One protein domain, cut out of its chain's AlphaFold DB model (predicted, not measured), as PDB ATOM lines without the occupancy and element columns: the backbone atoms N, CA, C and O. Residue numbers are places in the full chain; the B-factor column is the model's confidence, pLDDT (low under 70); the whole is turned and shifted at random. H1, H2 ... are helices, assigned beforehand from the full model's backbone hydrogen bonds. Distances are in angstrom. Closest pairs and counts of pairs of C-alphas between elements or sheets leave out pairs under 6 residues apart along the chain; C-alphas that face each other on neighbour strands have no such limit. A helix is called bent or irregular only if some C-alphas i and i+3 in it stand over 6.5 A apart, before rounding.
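This is residues 19 to 80 of the 125 residues of an uncharacterized protein of Streptococcus canis (UniProt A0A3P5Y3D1). One very long helix, H1, makes the length of the model as an arm and then turns sharply near its far end; the short helix H2 packs into the corner of that turn, making a small compact head with the link between them. The printed part has 62 residues with two named helices, H1 then H2, and no named strand: all helix. The whole is extended, with a radius of gyration of the C-alphas of 16.8 A and spans of 52 by 24 by 15 A.

H1, residues 19 to 60, has a kink of 105 degrees near residue 52; it is irregular, C-alphas 51 and 54 being 8.2 A apart. H2, residues 68 to 78, touches H1 at its residues 42 to 60 alone, the closest C-alphas being those of Val 56 and Ala 71, 5.4 A apart. Their lines, that of H1 a rough one, are only just about perpendicular, at 70.4 degrees. In H2 every O i to N i+4 pair is within hydrogen-bond range; in H1, 33 of 38 are.

H1 runs 48.1 A from C-alpha 19 at (17.156, 35.207, 6.496) to C-alpha 60. H2 runs 15.6 A, ending with C-alpha 78 at (25.222, 21.434, -39.386).

Residues 19 to 41 of H1 stand free. The C-alphas farthest apart, of Gln 19 and Gln 54, are 53.1 A apart. The link from H1 to H2 is short, with 7 residues. The printed part has no cut, and no printed residue is under 70 in pLDDT.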
ATOM      1  N   GLN A  19      17.974  35.919   7.477       92.38
ATOM      2  CA  GLN A  19      17.156  35.207   6.496       92.38
ATOM      3  C   GLN A  19      17.558  35.521   5.047       92.38
ATOM      4  O   GLN A  19      17.447  34.652   4.184       92.38
ATOM      5  N   GLN A  20      17.993  36.748   4.747       91.94
ATOM      6  CA  GLN A  20      18.508  37.106   3.422       91.94
ATOM      7  C   GLN A  20      19.867  36.451   3.163       91.94
ATOM      8  O   GLN A  20      20.065  35.895   2.085       91.94
ATOM      9  N   ALA A  21      20.757  36.454   4.159       90.19
ATOM     10  CA  ALA A  21      22.048  35.779   4.073       90.19
ATOM     11  C   ALA A  21      21.878  34.278   3.783       90.19
ATOM     12  O   ALA A  21      22.523  33.749   2.879       90.19
ATOM     13  N   GLU A  22      20.942  33.614   4.465       93.75
ATOM     14  CA  GLU A  22      20.672  32.192   4.238       93.75
ATOM     15  C   GLU A  22      20.100  31.913   2.839       93.75
ATOM     16  O   GLU A  22      20.512  30.964   2.173       93.75
ATOM     17  N   LYS A  23      19.208  32.774   2.330       94.81
ATOM     18  CA  LYS A  23      18.713  32.662   0.946       94.81
ATOM     19  C   LYS A  23      19.844  32.792  -0.073       94.81
ATOM     20  O   LYS A  23      19.896  32.012  -1.021       94.81
ATOM     21  N   ILE A  24      20.742  33.759   0.118       95.69
ATOM     22  CA  ILE A  24      21.901  33.962  -0.762       95.69
ATOM     23  C   ILE A  24      22.824  32.746  -0.711       95.69
ATOM     24  O   ILE A  24      23.270  32.299  -1.763       95.69
ATOM     25  N   ARG A  25      23.059  32.176   0.478       96.12
ATOM     26  CA  ARG A  25      23.854  30.955   0.647       96.12
ATOM     27  C   ARG A  25      23.296  29.811  -0.201       96.12
ATOM     28  O   ARG A  25      24.020  29.266  -1.022       96.12
ATOM     29  N   VAL A  26      21.998  29.521  -0.086       97.12
ATOM     30  CA  VAL A  26      21.342  28.456  -0.872       97.12
ATOM     31  C   VAL A  26      21.416  28.722  -2.382       97.12
ATOM     32  O   VAL A  26      21.688  27.807  -3.156       97.12
ATOM     33  N   ILE A  27      21.197  29.968  -2.819       96.94
ATOM     34  CA  ILE A  27      21.294  30.340  -4.241       96.94
ATOM     35  C   ILE A  27      22.726  30.161  -4.751       96.94
ATOM     36  O   ILE A  27      22.921  29.644  -5.851       96.94
ATOM     37  N   LYS A  28      23.722  30.569  -3.959       96.50
ATOM     38  CA  LYS A  28      25.132  30.421  -4.309       96.50
ATOM     39  C   LYS A  28      25.534  28.951  -4.400       96.50
ATOM     40  O   LYS A  28      26.140  28.576  -5.396       96.50
ATOM     41  N   ASP A  29      25.138  28.129  -3.429       97.88
ATOM     42  CA  ASP A  29      25.409  26.688  -3.452       97.88
ATOM     43  C   ASP A  29      24.847  26.050  -4.736       97.88
ATOM     44  O   ASP A  29      25.506  25.242  -5.390       97.88
ATOM     45  N   HIS A  30      23.639  26.452  -5.147       98.25
ATOM     46  CA  HIS A  30      23.036  25.969  -6.388       98.25
ATOM     47  C   HIS A  30      23.763  26.474  -7.643       98.25
ATOM     48  O   HIS A  30      23.974  25.707  -8.582       98.25
ATOM     49  N   TYR A  31      24.170  27.744  -7.665       97.88
ATOM     50  CA  TYR A  31      24.961  28.315  -8.757       97.88
ATOM     51  C   TYR A  31      26.303  27.593  -8.928       97.88
ATOM     52  O   TYR A  31      26.700  27.282 -10.053       97.88
ATOM     53  N   ASP A  32      26.983  27.292  -7.823       98.19
ATOM     54  CA  ASP A  32      28.261  26.586  -7.841       98.19
ATOM     55  C   ASP A  32      28.071  25.158  -8.383       98.19
ATOM     56  O   ASP A  32      28.815  24.725  -9.261       98.19
ATOM     57  N   ALA A  33      27.007  24.462  -7.964       98.12
ATOM     58  CA  ALA A  33      26.663  23.145  -8.503       98.12
ATOM     59  C   ALA A  33      26.365  23.178 -10.015       98.12
ATOM     60  O   ALA A  33      26.844  22.324 -10.759       98.12
ATOM     61  N   LEU A  34      25.608  24.173 -10.492       98.50
ATOM     62  CA  LEU A  34      25.344  24.348 -11.926       98.50
ATOM     63  C   LEU A  34      26.619  24.660 -12.715       98.50
ATOM     64  O   LEU A  34      26.743  24.228 -13.861       98.50
ATOM     65  N   THR A  35      27.555  25.390 -12.111       98.25
ATOM     66  CA  THR A  35      28.850  25.708 -12.721       98.25
ATOM     67  C   THR A  35      29.670  24.439 -12.938       98.25
ATOM     68  O   THR A  35      30.130  24.216 -14.054       98.25
ATOM     69  N   ILE A  36      29.748  23.563 -11.931       98.31
ATOM     70  CA  ILE A  36      30.422  22.258 -12.044       98.31
ATOM     71  C   ILE A  36      29.772  21.412 -13.146       98.31
ATOM     72  O   ILE A  36      30.450  20.961 -14.062       98.31
ATOM     73  N   CYS A  37      28.441  21.277 -13.131       98.31
ATOM     74  CA  CYS A  37      27.729  20.519 -14.163       98.31
ATOM     75  C   CYS A  37      27.976  21.070 -15.579       98.31
ATOM     76  O   CYS A  37      28.049  20.307 -16.541       98.31
ATOM     77  N   LYS A  38      28.073  22.397 -15.729       97.75
ATOM     78  CA  LYS A  38      28.397  23.032 -17.011       97.75
ATOM     79  C   LYS A  38      29.800  22.645 -17.476       97.75
ATOM     80  O   LYS A  38      29.958  22.299 -18.642       97.75
ATOM     81  N   GLU A  39      30.790  22.713 -16.591       98.00
ATOM     82  CA  GLU A  39      32.179  22.358 -16.901       98.00
ATOM     83  C   GLU A  39      32.309  20.879 -17.292       98.00
ATOM     84  O   GLU A  39      32.938  20.575 -18.305       98.00
ATOM     85  N   ASP A  40      31.627  19.979 -16.578       98.25
ATOM     86  CA  ASP A  40      31.591  18.547 -16.897       98.25
ATOM     87  C   ASP A  40      31.021  18.287 -18.304       98.25
ATOM     88  O   ASP A  40      31.563  17.497 -19.081       98.25
ATOM     89  N   LEU A  41      29.937  18.982 -18.669       97.81
ATOM     90  CA  LEU A  41      29.345  18.883 -20.006       97.81
ATOM     91  C   LEU A  41      30.260  19.470 -21.086       97.81
ATOM     92  O   LEU A  41      30.383  18.888 -22.162       97.81
ATOM     93  N   GLU A  42      30.905  20.607 -20.822       97.25
ATOM     94  CA  GLU A  42      31.864  21.211 -21.754       97.25
ATOM     95  C   GLU A  42      33.067  20.292 -21.993       97.25
ATOM     96  O   GLU A  42      33.522  20.171 -23.131       97.25
ATOM     97  N   GLN A  43      33.544  19.602 -20.957       97.69
ATOM     98  CA  GLN A  43      34.609  18.610 -21.073       97.69
ATOM     99  C   GLN A  43      34.167  17.406 -21.918       97.69
ATOM    100  O   GLN A  43      34.859  17.036 -22.865       97.69
ATOM    101  N   MET A  44      32.981  16.855 -21.653       97.56
ATOM    102  CA  MET A  44      32.423  15.751 -22.443       97.56
ATOM    103  C   MET A  44      32.251  16.125 -23.923       97.56
ATOM    104  O   MET A  44      32.554  15.327 -24.809       97.56
ATOM    105  N   ILE A  45      31.801  17.351 -24.210       96.62
ATOM    106  CA  ILE A  45      31.677  17.857 -25.584       96.62
ATOM    107  C   ILE A  45      33.042  17.908 -26.277       96.62
ATOM    108  O   ILE A  45      33.130  17.521 -27.438       96.62
ATOM    109  N   ARG A  46      34.107  18.350 -25.593       96.12
ATOM    110  CA  ARG A  46      35.468  18.364 -26.165       96.12
ATOM    111  C   ARG A  46      35.985  16.960 -26.450       96.12
ATOM    112  O   ARG A  46      36.583  16.732 -27.495       96.12
ATOM    113  N   GLU A  47      35.731  16.017 -25.547       96.31
ATOM    114  CA  GLU A  47      36.134  14.619 -25.723       96.31
ATOM    115  C   GLU A  47      35.461  13.991 -26.945       96.31
ATOM    116  O   GLU A  47      36.147  13.439 -27.805       96.31
ATOM    117  N   LEU A  48      34.140  14.153 -27.076       94.94
ATOM    118  CA  LEU A  48      33.386  13.718 -28.259       94.94
ATOM    119  C   LEU A  48      33.802  14.486 -29.523       94.94
ATOM    120  O   LEU A  48      33.831  13.934 -30.618       94.94
ATOM    121  N   GLY A  49      34.138  15.764 -29.366       94.62
ATOM    122  CA  GLY A  49      34.570  16.660 -30.429       94.62
ATOM    123  C   GLY A  49      35.958  16.359 -30.992       94.62
ATOM    124  O   GLY A  49      36.294  16.843 -32.072       94.62
ATOM    125  N   GLY A  50      36.767  15.553 -30.297       94.25
ATOM    126  CA  GLY A  50      38.161  15.291 -30.654       94.25
ATOM    127  C   GLY A  50      38.364  14.640 -32.029       94.25
ATOM    128  O   GLY A  50      39.455  14.762 -32.599       94.25
ATOM    129  N   GLU A  51      37.338  13.980 -32.568       95.31
ATOM    130  CA  GLU A  51      37.340  13.408 -33.921       95.31
ATOM    131  C   GLU A  51      37.239  14.483 -35.018       95.31
ATOM    132  O   GLU A  51      37.770  14.285 -36.106       95.31
ATOM    133  N   TYR A  52      36.663  15.649 -34.712       95.69
ATOM    134  CA  TYR A  52      36.368  16.729 -35.666       95.69
ATOM    135  C   TYR A  52      37.383  17.878 -35.626       95.69
ATOM    136  O   TYR A  52      37.072  19.035 -35.916       95.69
ATOM    137  N   ARG A  53      38.615  17.592 -35.194       94.81
ATOM    138  CA  ARG A  53      39.641  18.622 -34.957       94.81
ATOM    139  C   ARG A  53      39.960  19.434 -36.212       94.81
ATOM    140  O   ARG A  53      40.166  20.637 -36.113       94.81
ATOM    141  N   GLN A  54      39.987  18.790 -37.378       95.62
ATOM    142  CA  GLN A  54      40.293  19.471 -38.639       95.62
ATOM    143  C   GLN A  54      39.178  20.453 -39.013       95.62
ATOM    144  O   GLN A  54      39.442  21.591 -39.391       95.62
ATOM    145  N   GLU A  55      37.924  20.041 -38.857       95.31
ATOM    146  CA  GLU A  55      36.745  20.863 -39.103       95.31
ATOM    147  C   GLU A  55      36.669  22.033 -38.119       95.31
ATOM    148  O   GLU A  55      36.372  23.160 -38.518       95.31
ATOM    149  N   VAL A  56      37.001  21.792 -36.847       95.56
ATOM    150  CA  VAL A  56      37.115  22.839 -35.825       95.56
ATOM    151  C   VAL A  56      38.166  23.872 -36.221       95.56
ATOM    152  O   VAL A  56      37.863  25.064 -36.223       95.56
ATOM    153  N   GLU A  57      39.371  23.440 -36.602       95.25
ATOM    154  CA  GLU A  57      40.448  24.339 -37.033       95.25
ATOM    155  C   GLU A  57      40.033  25.175 -38.251       95.25
ATOM    156  O   GLU A  57      40.292  26.379 -38.293       95.25
ATOM    157  N   LEU A  58      39.327  24.570 -39.216       94.81
ATOM    158  CA  LEU A  58      38.779  25.280 -40.371       94.81
ATOM    159  C   LEU A  58      37.763  26.348 -39.952       94.81
ATOM    160  O   LEU A  58      37.856  27.488 -40.408       94.81
ATOM    161  N   ILE A  59      36.821  26.025 -39.062       93.31
ATOM    162  CA  ILE A  59      35.828  26.991 -38.566       93.31
ATOM    163  C   ILE A  59      36.509  28.121 -37.780       93.31
ATOM    164  O   ILE A  59      36.143  29.285 -37.942       93.31
ATOM    165  N   GLN A  60      37.547  27.817 -36.999       94.62
ATOM    166  CA  GLN A  60      38.322  28.807 -36.244       94.62
ATOM    167  C   GLN A  60      39.080  29.810 -37.131       94.62
ATOM    168  O   GLN A  60      39.476  30.874 -36.644       94.62
ATOM    169  N   THR A  61      39.249  29.531 -38.432       94.31
ATOM    170  CA  THR A  61      39.781  30.521 -39.387       94.31
ATOM    171  C   THR A  61      38.812  31.677 -39.645       94.31
ATOM    172  O   THR A  61      39.241  32.771 -40.026       94.31
ATOM    173  N   VAL A  62      37.512  31.473 -39.405       89.50
ATOM    174  CA  VAL A  62      36.489  32.507 -39.550       89.50
ATOM    175  C   VAL A  62      36.572  33.476 -38.372       89.50
ATOM    176  O   VAL A  62      36.527  33.096 -37.199       89.50
ATOM    177  N   LEU A  63      36.670  34.773 -38.678       82.00
ATOM    178  CA  LEU A  63      36.706  35.823 -37.665       82.00
ATOM    179  C   LEU A  63      35.445  35.753 -36.786       82.00
ATOM    180  O   LEU A  63      34.336  35.904 -37.283       82.00
ATOM    181  N   GLY A  64      35.630  35.548 -35.480       82.25
ATOM    182  CA  GLY A  64      34.538  35.421 -34.505       82.25
ATOM    183  C   GLY A  64      34.413  34.026 -33.888       82.25
ATOM    184  O   GLY A  64      33.952  33.912 -32.758       82.25
ATOM    185  N   PHE A  65      34.941  32.987 -34.541       87.94
ATOM    186  CA  PHE A  65      34.862  31.597 -34.073       87.94
ATOM    187  C   PHE A  65      36.150  31.105 -33.405       87.94
ATOM    188  O   PHE A  65      36.553  29.973 -33.604       87.94
ATOM    189  N   LYS A  66      36.827  31.934 -32.602       86.88
ATOM    190  CA  LYS A  66      38.118  31.545 -31.994       86.88
ATOM    191  C   LYS A  66      37.996  30.434 -30.946       86.88
ATOM    192  O   LYS A  66      38.933  29.667 -30.756       86.88
ATOM    193  N   GLU A  67      36.859  30.354 -30.263       92.06
ATOM    194  CA  GLU A  67      36.619  29.372 -29.205       92.06
ATOM    195  C   GLU A  67      36.252  27.998 -29.780       92.06
ATOM    196  O   GLU A  67      35.343  27.878 -30.600       92.06
ATOM    197  N   GLU A  68      36.919  26.949 -29.293       93.81
ATOM    198  CA  GLU A  68      36.706  25.557 -29.729       93.81
ATOM    199  C   GLU A  68      35.254  25.098 -29.526       93.81
ATOM    200  O   GLU A  68      34.648  24.534 -30.433       93.81
ATOM    201  N   LEU A  69      34.656  25.397 -28.365       93.56
ATOM    202  CA  LEU A  69      33.268  25.021 -28.067       93.56
ATOM    203  C   LEU A  69      32.269  25.664 -29.036       93.56
ATOM    204  O   LEU A  69      31.249  25.057 -29.354       93.56
ATOM    205  N   SER A  70      32.560  26.869 -29.531       92.69
ATOM    206  CA  SER A  70      31.718  27.535 -30.529       92.69
ATOM    207  C   SER A  70      31.790  26.817 -31.875       92.69
ATOM    208  O   SER A  70      30.758  26.607 -32.506       92.69
ATOM    209  N   ALA A  71      32.983  26.390 -32.295       93.88
ATOM    210  CA  ALA A  71      33.161  25.615 -33.521       93.88
ATOM    211  C   ALA A  71      32.506  24.224 -33.425       93.88
ATOM    212  O   ALA A  71      31.764  23.831 -34.323       93.88
ATOM    213  N   LEU A  72      32.687  23.523 -32.301       95.12
ATOM    214  CA  LEU A  72      32.012  22.247 -32.031       95.12
ATOM    215  C   LEU A  72      30.491  22.392 -32.028       95.12
ATOM    216  O   LEU A  72      29.781  21.511 -32.509       95.12
ATOM    217  N   ARG A  73      29.975  23.525 -31.544       93.00
ATOM    218  CA  ARG A  73      28.543  23.807 -31.598       93.00
ATOM    219  C   ARG A  73      28.043  23.975 -33.028       93.00
ATOM    220  O   ARG A  73      27.008  23.408 -33.358       93.00
ATOM    221  N   VAL A  74      28.782  24.679 -33.886       92.75
ATOM    222  CA  VAL A  74      28.452  24.761 -35.318       92.75
ATOM    223  C   VAL A  74      28.389  23.358 -35.921       92.75
ATOM    224  O   VAL A  74      27.370  23.007 -36.509       92.75
ATOM    225  N   ILE A  75      29.414  22.533 -35.690       94.12
ATOM    226  CA  ILE A  75      29.469  21.145 -36.176       94.12
ATOM    227  C   ILE A  75      28.289  20.318 -35.652       94.12
ATOM    228  O   ILE A  75      27.698  19.557 -36.410       94.12
ATOM    229  N   SER A  76      27.887  20.496 -34.391       93.00
ATOM    230  CA  SER A  76      26.737  19.779 -33.826       93.00
ATOM    231  C   SER A  76      25.399  20.139 -34.484       93.00
ATOM    232  O   SER A  76      24.482  19.324 -34.475       93.00
ATOM    233  N   GLU A  77      25.289  21.337 -35.066       92.50
ATOM    234  CA  GLU A  77      24.067  21.811 -35.721       92.50
ATOM    235  C   GLU A  77      24.036  21.463 -37.215       92.50
ATOM    236  O   GLU A  77      22.986  21.088 -37.733       92.50
ATOM    237  N   ILE A  78      25.165  21.601 -37.920       92.06
ATOM    238  CA  ILE A  78      25.222  21.434 -39.386       92.06
ATOM    239  C   ILE A  78      25.810  20.086 -39.827       92.06
ATOM    240  O   ILE A  78      25.670  19.711 -40.988       92.06
ATOM    241  N   GLY A  79      26.461  19.358 -38.917       92.62
ATOM    242  CA  GLY A  79      27.253  18.169 -39.224       92.62
ATOM    243  C   GLY A  79      28.560  18.484 -39.962       92.62
ATOM    244  O   GLY A  79      28.908  19.635 -40.207       92.62
ATOM    245  N   CYS A  80      29.302  17.444 -40.341       92.50
ATOM    246  CA  CYS A  80      30.512  17.583 -41.169       92.50
ATOM    247  C   CYS A  80      30.239  17.322 -42.657       92.50
ATOM    248  O   CYS A  80      30.981  17.786 -43.523       92.50
TER     249      CYS A  80